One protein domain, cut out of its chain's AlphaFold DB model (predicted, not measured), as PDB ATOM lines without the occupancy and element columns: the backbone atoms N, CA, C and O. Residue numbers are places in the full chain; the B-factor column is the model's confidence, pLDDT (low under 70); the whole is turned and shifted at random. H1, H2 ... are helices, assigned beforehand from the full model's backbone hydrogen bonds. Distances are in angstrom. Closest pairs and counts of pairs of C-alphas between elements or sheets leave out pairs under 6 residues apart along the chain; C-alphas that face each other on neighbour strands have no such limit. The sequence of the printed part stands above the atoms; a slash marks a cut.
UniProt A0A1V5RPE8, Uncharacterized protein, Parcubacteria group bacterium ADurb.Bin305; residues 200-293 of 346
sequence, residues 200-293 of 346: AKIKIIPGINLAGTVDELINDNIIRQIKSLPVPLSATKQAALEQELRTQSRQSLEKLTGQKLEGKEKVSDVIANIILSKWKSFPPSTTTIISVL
ATOM      1  N   ALA A 200     177.329 140.357 110.154       65.25
ATOM      2  CA  ALA A 200     178.621 140.647 110.773       65.25
ATOM      3  C   ALA A 200     179.437 139.383 111.075       65.25
ATOM      4  O   ALA A 200     180.667 139.428 111.067       65.25
ATOM      5  N   LYS A 201     178.766 138.245 111.288       68.88
ATOM      6  CA  LYS A 201     179.407 136.935 111.493       68.88
ATOM      7  C   LYS A 201     179.877 136.300 110.182       68.88
ATOM      8  O   LYS A 201     180.774 135.460 110.199       68.88
ATOM      9  N   ILE A 202     179.309 136.704 109.045       64.31
ATOM     10  CA  ILE A 202     179.646 136.167 107.726       64.31
ATOM     11  C   ILE A 202     180.454 137.237 106.977       64.31
ATOM     12  O   ILE A 202     179.927 138.282 106.619       64.31
ATOM     13  N   LYS A 203     181.746 137.009 106.704       58.84
ATOM     14  CA  LYS A 203     182.566 137.930 105.885       58.84
ATOM     15  C   LYS A 203     182.108 137.910 104.416       58.84
ATOM     16  O   LYS A 203     182.756 137.303 103.572       58.84
ATOM     17  N   ILE A 204     180.971 138.536 104.119       56.41
ATOM     18  CA  ILE A 204     180.342 138.529 102.787       56.41
ATOM     19  C   ILE A 204     180.964 139.597 101.885       56.41
ATOM     20  O   ILE A 204     181.080 139.387 100.682       56.41
ATOM     21  N   ILE A 205     181.389 140.731 102.454       60.19
ATOM     22  CA  ILE A 205     181.964 141.843 101.692       60.19
ATOM     23  C   ILE A 205     183.488 141.847 101.874       60.19
ATOM     24  O   ILE A 205     183.966 142.103 102.986       60.19
ATOM     25  N   PRO A 206     184.272 141.584 100.809       57.44
ATOM     26  CA  PRO A 206     185.722 141.669 100.868       57.44
ATOM     27  C   PRO A 206     186.145 143.061 101.336       57.44
ATOM     28  O   PRO A 206     185.839 144.070 100.707       57.44
ATOM     29  N   GLY A 207     186.850 143.115 102.463       58.16
ATOM     30  CA  GLY A 207     187.434 144.351 102.963       58.16
ATOM     31  C   GLY A 207     186.549 145.226 103.854       58.16
ATOM     32  O   GLY A 207     187.028 146.295 104.234       58.16
ATOM     33  N   ILE A 208     185.340 144.794 104.233       64.75
ATOM     34  CA  ILE A 208     184.515 145.456 105.263       64.75
ATOM     35  C   ILE A 208     184.290 144.481 106.422       64.75
ATOM     36  O   ILE A 208     183.597 143.475 106.272       64.75
ATOM     37  N   ASN A 209     184.864 144.781 107.590       71.81
ATOM     38  CA  ASN A 209     184.605 144.027 108.814       71.81
ATOM     39  C   ASN A 209     183.414 144.636 109.570       71.81
ATOM     40  O   ASN A 209     183.578 145.547 110.374       71.81
ATOM     41  N   LEU A 210     182.210 144.117 109.322       68.31
ATOM     42  CA  LEU A 210     180.969 144.573 109.970       68.31
ATOM     43  C   LEU A 210     180.922 144.296 111.489       68.31
ATOM     44  O   LEU A 210     180.139 144.930 112.204       68.31
ATOM     45  N   ALA A 211     181.743 143.360 111.981       71.69
ATOM     46  CA  ALA A 211     181.905 143.077 113.408       71.69
ATOM     47  C   ALA A 211     182.923 144.005 114.092       71.69
ATOM     48  O   ALA A 211     182.945 144.071 115.320       71.69
ATOM     49  N   GLY A 212     183.756 144.691 113.304       75.62
ATOM     50  CA  GLY A 212     184.770 145.617 113.790       75.62
ATOM     51  C   GLY A 212     184.205 146.981 114.171       75.62
ATOM     52  O   GLY A 212     183.028 147.295 113.943       75.62
ATOM     53  N   THR A 213     185.068 147.797 114.760       85.06
ATOM     54  CA  THR A 213     184.758 149.193 115.091       85.06
ATOM     55  C   THR A 213     184.930 150.111 113.880       85.06
ATOM     56  O   THR A 213     185.582 149.762 112.891       85.06
ATOM     57  N   VAL A 214     184.336 151.303 113.934       80.62
ATOM     58  CA  VAL A 214     184.526 152.334 112.901       80.62
ATOM     59  C   VAL A 214     186.010 152.689 112.747       80.62
ATOM     60  O   VAL A 214     186.484 152.814 111.619       80.62
ATOM     61  N   ASP A 215     186.762 152.777 113.847       82.62
ATOM     62  CA  ASP A 215     188.203 153.048 113.802       82.62
ATOM     63  C   ASP A 215     188.989 151.908 113.138       82.62
ATOM     64  O   ASP A 215     189.897 152.171 112.350       82.62
ATOM     65  N   GLU A 216     188.633 150.646 113.390       81.06
ATOM     66  CA  GLU A 216     189.233 149.501 112.689       81.06
ATOM     67  C   GLU A 216     188.972 149.559 111.183       81.06
ATOM     68  O   GLU A 216     189.889 149.350 110.392       81.06
ATOM     69  N   LEU A 217     187.749 149.910 110.773       81.62
ATOM     70  CA  LEU A 217     187.396 150.048 109.360       81.62
ATOM     71  C   LEU A 217     188.178 151.181 108.679       81.62
ATOM     72  O   LEU A 217     188.679 151.005 107.564       81.62
ATOM     73  N   ILE A 218     188.300 152.333 109.344       81.81
ATOM     74  CA  ILE A 218     189.084 153.468 108.843       81.81
ATOM     75  C   ILE A 218     190.562 153.073 108.733       81.81
ATOM     76  O   ILE A 218     191.177 153.287 107.688       81.81
ATOM     77  N   ASN A 219     191.124 152.445 109.768       83.12
ATOM     78  CA  ASN A 219     192.530 152.046 109.794       83.12
ATOM     79  C   ASN A 219     192.853 150.997 108.728       83.12
ATOM     80  O   ASN A 219     193.845 151.144 108.015       83.12
ATOM     81  N   ASP A 220     191.997 149.991 108.553       79.19
ATOM     82  CA  ASP A 220     192.154 148.980 107.507       79.19
ATOM     83  C   ASP A 220     192.147 149.598 106.105       79.19
ATOM     84  O   ASP A 220     192.904 149.170 105.228       79.19
ATOM     85  N   ASN A 221     191.301 150.605 105.877       80.38
ATOM     86  CA  ASN A 221     191.226 151.297 104.594       80.38
ATOM     87  C   ASN A 221     192.472 152.164 104.346       80.38
ATOM     88  O   ASN A 221     193.037 152.138 103.254       80.38
ATOM     89  N   ILE A 222     192.959 152.862 105.374       81.38
ATOM     90  CA  ILE A 222     194.174 153.687 105.301       81.38
ATOM     91  C   ILE A 222     195.413 152.825 105.058       81.38
ATOM     92  O   ILE A 222     196.208 153.136 104.172       81.38
ATOM     93  N   ILE A 223     195.549 151.697 105.760       80.12
ATOM     94  CA  ILE A 223     196.657 150.753 105.551       80.12
ATOM     95  C   ILE A 223     196.662 150.239 104.107       80.12
ATOM     96  O   ILE A 223     197.728 150.119 103.502       80.12
ATOM     97  N   ARG A 224     195.488 149.952 103.524       77.31
ATOM     98  CA  ARG A 224     195.386 149.543 102.113       77.31
ATOM     99  C   ARG A 224     195.779 150.665 101.157       77.31
ATOM    100  O   ARG A 224     196.546 150.405 100.236       77.31
ATOM    101  N   GLN A 225     195.301 151.887 101.389       76.81
ATOM    102  CA  GLN A 225     195.641 153.041 100.553       76.81
ATOM    103  C   GLN A 225     197.144 153.322 100.578       76.81
ATOM    104  O   GLN A 225     197.752 153.474  99.523       76.81
ATOM    105  N   ILE A 226     197.772 153.272 101.754       77.69
ATOM    106  CA  ILE A 226     199.214 153.500 101.900       77.69
ATOM    107  C   ILE A 226     200.029 152.380 101.253       77.69
ATOM    108  O   ILE A 226     200.992 152.660 100.545       77.69
ATOM    109  N   LYS A 227     199.624 151.112 101.418       76.00
ATOM    110  CA  LYS A 227     200.279 149.972 100.747       76.00
ATOM    111  C   LYS A 227     200.147 150.008  99.223       76.00
ATOM    112  O   LYS A 227     200.964 149.399  98.543       76.00
ATOM    113  N   SER A 228     199.129 150.686  98.694       75.00
ATOM    114  CA  SER A 228     198.921 150.841  97.250       75.00
ATOM    115  C   SER A 228     199.701 152.004  96.625       75.00
ATOM    116  O   SER A 228     199.637 152.192  95.410       75.00
ATOM    117  N   LEU A 229     200.436 152.786  97.425       76.44
ATOM    118  CA  LEU A 229     201.223 153.902  96.911       76.44
ATOM    119  C   LEU A 229     202.474 153.396  96.167       76.44
ATOM    120  O   LEU A 229     203.187 152.533  96.678       76.44
ATOM    121  N   PRO A 230     202.786 153.958  94.984       66.00
ATOM    122  CA  PRO A 230     203.899 153.508  94.145       66.00
ATOM    123  C   PRO A 230     205.294 153.828  94.712       66.00
ATOM    124  O   PRO A 230     206.284 153.327  94.188       66.00
ATOM    125  N   VAL A 231     205.397 154.650  95.766       69.69
ATOM    126  CA  VAL A 231     206.671 155.041  96.392       69.69
ATOM    127  C   VAL A 231     206.527 155.019  97.921       69.69
ATOM    128  O   VAL A 231     205.585 155.628  98.438       69.69
ATOM    129  N   PRO A 232     207.444 154.368  98.666       67.44
ATOM    130  CA  PRO A 232     207.427 154.393 100.124       67.44
ATOM    131  C   PRO A 232     207.690 155.814 100.644       67.44
ATOM    132  O   PRO A 232     208.691 156.446 100.303       67.44
ATOM    133  N   LEU A 233     206.773 156.329 101.466       71.25
ATOM    134  CA  LEU A 233     206.920 157.630 102.116       71.25
ATOM    135  C   LEU A 233     207.892 157.559 103.301       71.25
ATOM    136  O   LEU A 233     208.051 156.524 103.942       71.25
ATOM    137  N   SER A 234     208.515 158.693 103.634       74.62
ATOM    138  CA  SER A 234     209.243 158.834 104.898       74.62
ATOM    139  C   SER A 234     208.282 158.740 106.089       74.62
ATOM    140  O   SER A 234     207.146 159.208 106.002       74.62
ATOM    141  N   ALA A 235     208.743 158.198 107.223       73.00
ATOM    142  CA  ALA A 235     207.909 157.943 108.407       73.00
ATOM    143  C   ALA A 235     207.112 159.176 108.883       73.00
ATOM    144  O   ALA A 235     205.942 159.068 109.241       73.00
ATOM    145  N   THR A 236     207.705 160.371 108.814       74.19
ATOM    146  CA  THR A 236     207.050 161.645 109.151       74.19
ATOM    147  C   THR A 236     205.960 162.053 108.161       74.19
ATOM    148  O   THR A 236     204.917 162.549 108.578       74.19
ATOM    149  N   LYS A 237     206.163 161.833 106.855       75.56
ATOM    150  CA  LYS A 237     205.144 162.136 105.835       75.56
ATOM    151  C   LYS A 237     204.013 161.111 105.851       75.56
ATOM    152  O   LYS A 237     202.866 161.476 105.620       75.56
ATOM    153  N   GLN A 238     204.329 159.856 106.160       77.50
ATOM    154  CA  GLN A 238     203.335 158.804 106.318       77.50
ATOM    155  C   GLN A 238     202.433 159.066 107.532       77.50
ATOM    156  O   GLN A 238     201.220 159.014 107.388       77.50
ATOM    157  N   ALA A 239     202.995 159.441 108.687       77.38
ATOM    158  CA  ALA A 239     202.206 159.781 109.874       77.38
ATOM    159  C   ALA A 239     201.279 160.993 109.649       77.38
ATOM    160  O   ALA A 239     200.117 160.966 110.053       77.38
ATOM    161  N   ALA A 240     201.761 162.032 108.957       80.69
ATOM    162  CA  ALA A 240     200.942 163.193 108.600       80.69
ATOM    163  C   ALA A 240     199.785 162.816 107.655       80.69
ATOM    164  O   ALA A 240     198.643 163.209 107.895       80.69
ATOM    165  N   LEU A 241     200.064 161.994 106.636       80.50
ATOM    166  CA  LEU A 241     199.062 161.505 105.686       80.50
ATOM    167  C   LEU A 241     198.040 160.570 106.352       80.50
ATOM    168  O   LEU A 241     196.848 160.680 106.090       80.50
ATOM    169  N   GLU A 242     198.477 159.680 107.246       81.44
ATOM    170  CA  GLU A 242     197.588 158.819 108.037       81.44
ATOM    171  C   GLU A 242     196.616 159.648 108.878       81.44
ATOM    172  O   GLU A 242     195.420 159.357 108.915       81.44
ATOM    173  N   GLN A 243     197.110 160.697 109.534       81.75
ATOM    174  CA  GLN A 243     196.288 161.556 110.377       81.75
ATOM    175  C   GLN A 243     195.299 162.404 109.562       81.75
ATOM    176  O   GLN A 243     194.137 162.549 109.959       81.75
ATOM    177  N   GLU A 244     195.716 162.900 108.398       83.62
ATOM    178  CA  GLU A 244     194.837 163.605 107.462       83.62
ATOM    179  C   GLU A 244     193.740 162.676 106.911       83.62
ATOM    180  O   GLU A 244     192.552 162.999 107.007       83.62
ATOM    181  N   LEU A 245     194.107 161.476 106.446       82.81
ATOM    182  CA  LEU A 245     193.168 160.477 105.925       82.81
ATOM    183  C   LEU A 245     192.187 159.976 106.990       82.81
ATOM    184  O   LEU A 245     191.006 159.790 106.685       82.81
ATOM    185  N   ARG A 246     192.629 159.788 108.244       82.31
ATOM    186  CA  ARG A 246     191.733 159.439 109.365       82.31
ATOM    187  C   ARG A 246     190.697 160.529 109.592       82.31
ATOM    188  O   ARG A 246     189.511 160.228 109.719       82.31
ATOM    189  N   THR A 247     191.135 161.785 109.612       84.00
ATOM    190  CA  THR A 247     190.257 162.933 109.870       84.00
ATOM    191  C   THR A 247     189.238 163.108 108.743       84.00
ATOM    192  O   THR A 247     188.041 163.212 109.013       84.00
ATOM    193  N   GLN A 248     189.679 163.042 107.482       84.12
ATOM    194  CA  GLN A 248     188.792 163.135 106.316       84.12
ATOM    195  C   GLN A 248     187.821 161.953 106.216       84.12
ATOM    196  O   GLN A 248     186.640 162.149 105.916       84.12
ATOM    197  N   SER A 249     188.285 160.730 106.495       80.56
ATOM    198  CA  SER A 249     187.435 159.533 106.475       80.56
ATOM    199  C   SER A 249     186.356 159.607 107.550       80.56
ATOM    200  O   SER A 249     185.192 159.325 107.269       80.56
ATOM    201  N   ARG A 250     186.717 160.053 108.759       82.50
ATOM    202  CA  ARG A 250     185.772 160.245 109.860       82.50
ATOM    203  C   ARG A 250     184.739 161.314 109.530       82.50
ATOM    204  O   ARG A 250     183.554 161.027 109.598       82.50
ATOM    205  N   GLN A 251     185.166 162.490 109.071       84.12
ATOM    206  CA  GLN A 251     184.249 163.562 108.662       84.12
ATOM    207  C   GLN A 251     183.320 163.137 107.518       84.12
ATOM    208  O   GLN A 251     182.137 163.473 107.517       84.12
ATOM    209  N   SER A 252     183.829 162.370 106.551       80.19
ATOM    210  CA  SER A 252     183.014 161.841 105.453       80.19
ATOM    211  C   SER A 252     181.971 160.846 105.959       80.19
ATOM    212  O   SER A 252     180.815 160.909 105.544       80.19
ATOM    213  N   LEU A 253     182.346 159.965 106.891       78.81
ATOM    214  CA  LEU A 253     181.418 159.034 107.530       78.81
ATOM    215  C   LEU A 253     180.398 159.765 108.410       78.81
ATOM    216  O   LEU A 253     179.213 159.474 108.306       78.81
ATOM    217  N   GLU A 254     180.796 160.758 109.201       83.19
ATOM    218  CA  GLU A 254     179.877 161.588 109.995       83.19
ATOM    219  C   GLU A 254     178.867 162.319 109.099       83.19
ATOM    220  O   GLU A 254     177.670 162.340 109.383       83.19
ATOM    221  N   LYS A 255     179.317 162.839 107.952       82.56
ATOM    222  CA  LYS A 255     178.450 163.502 106.969       82.56
ATOM    223  C   LYS A 255     177.480 162.535 106.284       82.56
ATOM    224  O   LYS A 255     176.340 162.908 106.015       82.56
ATOM    225  N   LEU A 256     177.913 161.305 105.999       74.88
ATOM    226  CA  LEU A 256     177.070 160.259 105.402       74.88
ATOM    227  C   LEU A 256     176.079 159.656 106.404       74.88
ATOM    228  O   LEU A 256     174.965 159.292 106.027       74.88
ATOM    229  N   THR A 257     176.486 159.534 107.667       74.25
ATOM    230  CA  THR A 257     175.685 158.926 108.737       74.25
ATOM    231  C   THR A 257     174.760 159.925 109.429       74.25
ATOM    232  O   THR A 257     173.743 159.523 109.992       74.25
ATOM    233  N   GLY A 258     175.085 161.221 109.376       72.44
ATOM    234  CA  GLY A 258     174.381 162.277 110.106       72.44
ATOM    235  C   GLY A 258     174.580 162.199 111.622       72.44
ATOM    236  O   GLY A 258     173.809 162.804 112.366       72.44
ATOM    237  N   GLN A 259     175.569 161.431 112.087       77.00
ATOM    238  CA  GLN A 259     175.872 161.203 113.499       77.00
ATOM    239  C   GLN A 259     177.349 161.494 113.758       77.00
ATOM    240  O   GLN A 259     178.193 161.260 112.898       77.00
ATOM    241  N   LYS A 260     177.662 162.014 114.947       80.12
ATOM    242  CA  LYS A 260     179.046 162.177 115.398       80.12
ATOM    243  C   LYS A 260     179.597 160.797 115.750       80.12
ATOM    244  O   LYS A 260     178.942 160.086 116.504       80.12
ATOM    245  N   LEU A 261     180.753 160.431 115.203       80.88
ATOM    246  CA  LEU A 261     181.317 159.089 115.352       80.88
ATOM    247  C   LEU A 261     182.488 159.130 116.327       80.88
ATOM    248  O   LEU A 261     183.531 159.726 116.044       80.88
ATOM    249  N   GLU A 262     182.355 158.461 117.469       80.38
ATOM    250  CA  GLU A 262     183.425 158.342 118.469       80.38
ATOM    251  C   GLU A 262     184.433 157.231 118.143       80.38
ATOM    252  O   GLU A 262     185.503 157.172 118.757       80.38
ATOM    253  N   GLY A 263     184.178 156.432 117.101       70.88
ATOM    254  CA  GLY A 263     185.160 155.509 116.508       70.88
ATOM    255  C   GLY A 263     185.165 154.128 117.162       70.88
ATOM    256  O   GLY A 263     185.515 153.135 116.527       70.88
ATOM    257  N   LYS A 264     184.664 154.051 118.400       82.06
ATOM    258  CA  LYS A 264     184.427 152.814 119.158       82.06
ATOM    259  C   LYS A 264     183.122 152.117 118.779       82.06
ATOM    260  O   LYS A 264     182.904 150.981 119.197       82.06
ATOM    261  N   GLU A 265     182.237 152.787 118.042       82.00
ATOM    262  CA  GLU A 265     180.974 152.183 117.628       82.00
ATOM    263  C   GLU A 265     181.232 151.022 116.667       82.00
ATOM    264  O   GLU A 265     182.146 151.067 115.838       82.00
ATOM    265  N   LYS A 266     180.414 149.971 116.753       81.69
ATOM    266  CA  LYS A 266     180.459 148.888 115.771       81.69
ATOM    267  C   LYS A 266     179.926 149.388 114.438       81.69
ATOM    268  O   LYS A 266     178.887 150.046 114.383       81.69
ATOM    269  N   VAL A 267     180.581 148.991 113.350       80.06
ATOM    270  CA  VAL A 267     180.147 149.347 111.988       80.06
ATOM    271  C   VAL A 267     178.708 148.876 111.725       80.06
ATOM    272  O   VAL A 267     177.918 149.597 111.118       80.06
ATOM    273  N   SER A 268     178.340 147.695 112.229       77.38
ATOM    274  CA  SER A 268     176.970 147.163 112.160       77.38
ATOM    275  C   SER A 268     175.937 148.046 112.869       77.38
ATOM    276  O   SER A 268     174.866 148.273 112.310       77.38
ATOM    277  N   ASP A 269     176.259 148.591 114.044       78.00
ATOM    278  CA  ASP A 269     175.359 149.473 114.799       78.00
ATOM    279  C   ASP A 269     175.188 150.829 114.106       78.00
ATOM    280  O   ASP A 269     174.077 151.354 114.018       78.00
ATOM    281  N   VAL A 270     176.270 151.368 113.536       81.50
ATOM    282  CA  VAL A 270     176.232 152.613 112.759       81.50
ATOM    283  C   VAL A 270     175.358 152.446 111.514       81.50
ATOM    284  O   VAL A 270     174.472 153.263 111.268       81.50
ATOM    285  N   ILE A 271     175.523 151.353 110.760       79.69
ATOM    286  CA  ILE A 271     174.672 151.049 109.597       79.69
ATOM    287  C   ILE A 271     173.212 150.852 110.023       79.69
ATOM    288  O   ILE A 271     172.312 151.391 109.374       79.69
ATOM    289  N   ALA A 272     172.963 150.131 111.121       74.62
ATOM    290  CA  ALA A 272     171.615 149.948 111.653       74.62
ATOM    291  C   ALA A 272     170.962 151.300 111.964       74.62
ATOM    292  O   ALA A 272     169.832 151.548 111.548       74.62
ATOM    293  N   ASN A 273     171.688 152.207 112.620       76.94
ATOM    294  CA  ASN A 273     171.185 153.529 112.979       76.94
ATOM    295  C   ASN A 273     170.871 154.404 111.757       76.94
ATOM    296  O   ASN A 273     169.869 155.118 111.781       76.94
ATOM    297  N   ILE A 274     171.653 154.318 110.675       81.00
ATOM    298  CA  ILE A 274     171.352 155.010 109.406       81.00
ATOM    299  C   ILE A 274     170.065 154.467 108.780       81.00
ATOM    300  O   ILE A 274     169.216 155.230 108.321       81.00
ATOM    301  N   ILE A 275     169.911 153.141 108.741       76.62
ATOM    302  CA  ILE A 275     168.713 152.516 108.170       76.62
ATOM    303  C   ILE A 275     167.488 152.902 109.005       76.62
ATOM    304  O   ILE A 275     166.460 153.267 108.440       76.62
ATOM    305  N   LEU A 276     167.607 152.891 110.334       75.75
ATOM    306  CA  LEU A 276     166.539 153.264 111.261       75.75
ATOM    307  C   LEU A 276     166.179 154.753 111.196       75.75
ATOM    308  O   LEU A 276     165.000 155.101 111.262       75.75
ATOM    309  N   SER A 277     167.161 155.644 111.040       75.94
ATOM    310  CA  SER A 277     166.900 157.081 110.908       75.94
ATOM    311  C   SER A 277     166.177 157.394 109.598       75.94
ATOM    312  O   SER A 277     165.174 158.110 109.603       75.94
ATOM    313  N   LYS A 278     166.597 156.769 108.489       76.88
ATOM    314  CA  LYS A 278     165.872 156.855 107.214       76.88
ATOM    315  C   LYS A 278     164.496 156.203 107.293       76.88
ATOM    316  O   LYS A 278     163.541 156.766 106.766       76.88
ATOM    317  N   TRP A 279     164.362 155.080 107.995       71.94
ATOM    318  CA  TRP A 279     163.079 154.412 108.215       71.94
ATOM    319  C   TRP A 279     162.054 155.337 108.881       71.94
ATOM    320  O   TRP A 279     160.932 155.461 108.396       71.94
ATOM    321  N   LYS A 280     162.465 156.058 109.932       73.25
ATOM    322  CA  LYS A 280     161.616 157.033 110.640       73.25
ATOM    323  C   LYS A 280     161.260 158.266 109.804       73.25
ATOM    324  O   LYS A 280     160.294 158.944 110.128       73.25
ATOM    325  N   SER A 281     162.017 158.557 108.745       78.56
ATOM    326  CA  SER A 281     161.745 159.686 107.845       78.56
ATOM    327  C   SER A 281     160.672 159.402 106.786       78.56
ATOM    328  O   SER A 281     160.175 160.335 106.157       78.56
ATOM    329  N   PHE A 282     160.296 158.136 106.575       76.38
ATOM    330  CA  PHE A 282     159.251 157.782 105.615       76.38
ATOM    331  C   PHE A 282     157.839 158.030 106.175       76.38
ATOM    332  O   PHE A 282     157.611 157.869 107.376       76.38
ATOM    333  N   PRO A 283     156.855 158.348 105.309       78.56
ATOM    334  CA  PRO A 283     155.455 158.421 105.710       78.56
ATOM    335  C   PRO A 283     154.967 157.112 106.363       78.56
ATOM    336  O   PRO A 283     155.356 156.031 105.903       78.56
ATOM    337  N   PRO A 284     154.054 157.172 107.355       70.50
ATOM    338  CA  PRO A 284     153.521 155.987 108.038       70.50
ATOM    339  C   PRO A 284     152.910 154.934 107.099       70.50
ATOM    340  O   PRO A 284     152.984 153.733 107.354       70.50
ATOM    341  N   SER A 285     152.318 155.363 105.983       71.25
ATOM    342  CA  SER A 285     151.759 154.464 104.967       71.25
ATOM    343  C   SER A 285     152.844 153.656 104.248       71.25
ATOM    344  O   SER A 285     152.693 152.451 104.057       71.25
ATOM    345  N   THR A 286     153.962 154.290 103.891       74.38
ATOM    346  CA  THR A 286     155.097 153.645 103.218       74.38
ATOM    347  C   THR A 286     155.790 152.643 104.135       74.38
ATOM    348  O   THR A 286     156.045 151.512 103.719       74.38
ATOM    349  N   THR A 287     156.047 153.020 105.390       66.94
ATOM    350  CA  THR A 287     156.651 152.116 106.381       66.94
ATOM    351  C   THR A 287     155.744 150.925 106.666       66.94
ATOM    352  O   THR A 287     156.222 149.795 106.667       66.94
ATOM    353  N   THR A 288     154.429 151.139 106.781       65.62
ATOM    354  CA  THR A 288     153.450 150.050 106.946       65.62
ATOM    355  C   THR A 288     153.488 149.067 105.774       65.62
ATOM    356  O   THR A 288     153.594 147.863 105.997       65.62
ATOM    357  N   ILE A 289     153.450 149.553 104.527       70.19
ATOM    358  CA  ILE A 289     153.496 148.685 103.336       70.19
ATOM    359  C   ILE A 289     154.792 147.870 103.310       70.19
ATOM    360  O   ILE A 289     154.751 146.656 103.107       70.19
ATOM    361  N   ILE A 290     155.939 148.510 103.547       71.88
ATOM    362  CA  ILE A 290     157.235 147.823 103.536       71.88
ATOM    363  C   ILE A 290     157.330 146.812 104.690       71.88
ATOM    364  O   ILE A 290     157.804 145.700 104.471       71.88
ATOM    365  N   SER A 291     156.835 147.136 105.889       65.50
ATOM    366  CA  SER A 291     156.781 146.193 107.015       65.50
ATOM    367  C   SER A 291     155.896 144.986 106.718       65.50
ATOM    368  O   SER A 291     156.288 143.859 107.018       65.50
ATOM    369  N   VAL A 292     154.734 145.191 106.089       67.00
ATOM    370  CA  VAL A 292     153.851 144.098 105.660       67.00
ATOM    371  C   VAL A 292     154.546 143.225 104.616       67.00
ATOM    372  O   VAL A 292     154.534 142.002 104.741       67.00
ATOM    373  N   LEU A 293     155.209 143.822 103.621       72.94
ATOM    374  CA  LEU A 293     155.966 143.075 102.613       72.94
ATOM    375  C   LEU A 293     157.128 142.287 103.228       72.94
ATOM    376  O   LEU A 293     157.311 141.120 102.891       72.94
TER     377      LEU A 293
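This is residues 200 to 293 of the 346 residues of an uncharacterized protein of Parcubacteria group bacterium ADurb.Bin305 (UniProt A0A1V5RPE8). A long helix, H2, is crossed by H1; H3 runs on beyond H2's last residues, and H4 turns off at the far end, making a loose rod. The 94 printed residues hold four named helices, H1 to H4 in order, and no named strand: all helix. The radius of gyration of the C-alphas is 17.3 A; the spans are 57 by 27 by 23 A.

H2, residues 235 to 257, is 32.2 A long, from C-alpha 235 at (207.909, 157.943, 108.407). H1 is residues 214 to 227, 20.0 A; H3 is residues 267 to 281, 21.5 A. H4, residues 284 to 293, 14.2 A, ends at (155.966, 143.075, 102.613).

H2 touches H1 at a steep tilt of 45 degrees, opposite ways; the closest C-alphas, Arg 246 and Ile 218, are 6.6 A apart. H2 only just touches H3, with 3 pairs of C-alphas within 8 A, the closest Thr 257 and Ile 274 at 5.9 A. H3 and H4 are close but not clearly touching, C-alphas 279 and 287 being closest at 7.1 A. H4 is apart from H1 and H2. In H1, H2, H3 and H4 every O i to N i+4 pair is within hydrogen-bond range.

The printed part has no cut and no long link. Residues 227 to 232 stand free. Among residues with pLDDT under 70 are 200 to 208.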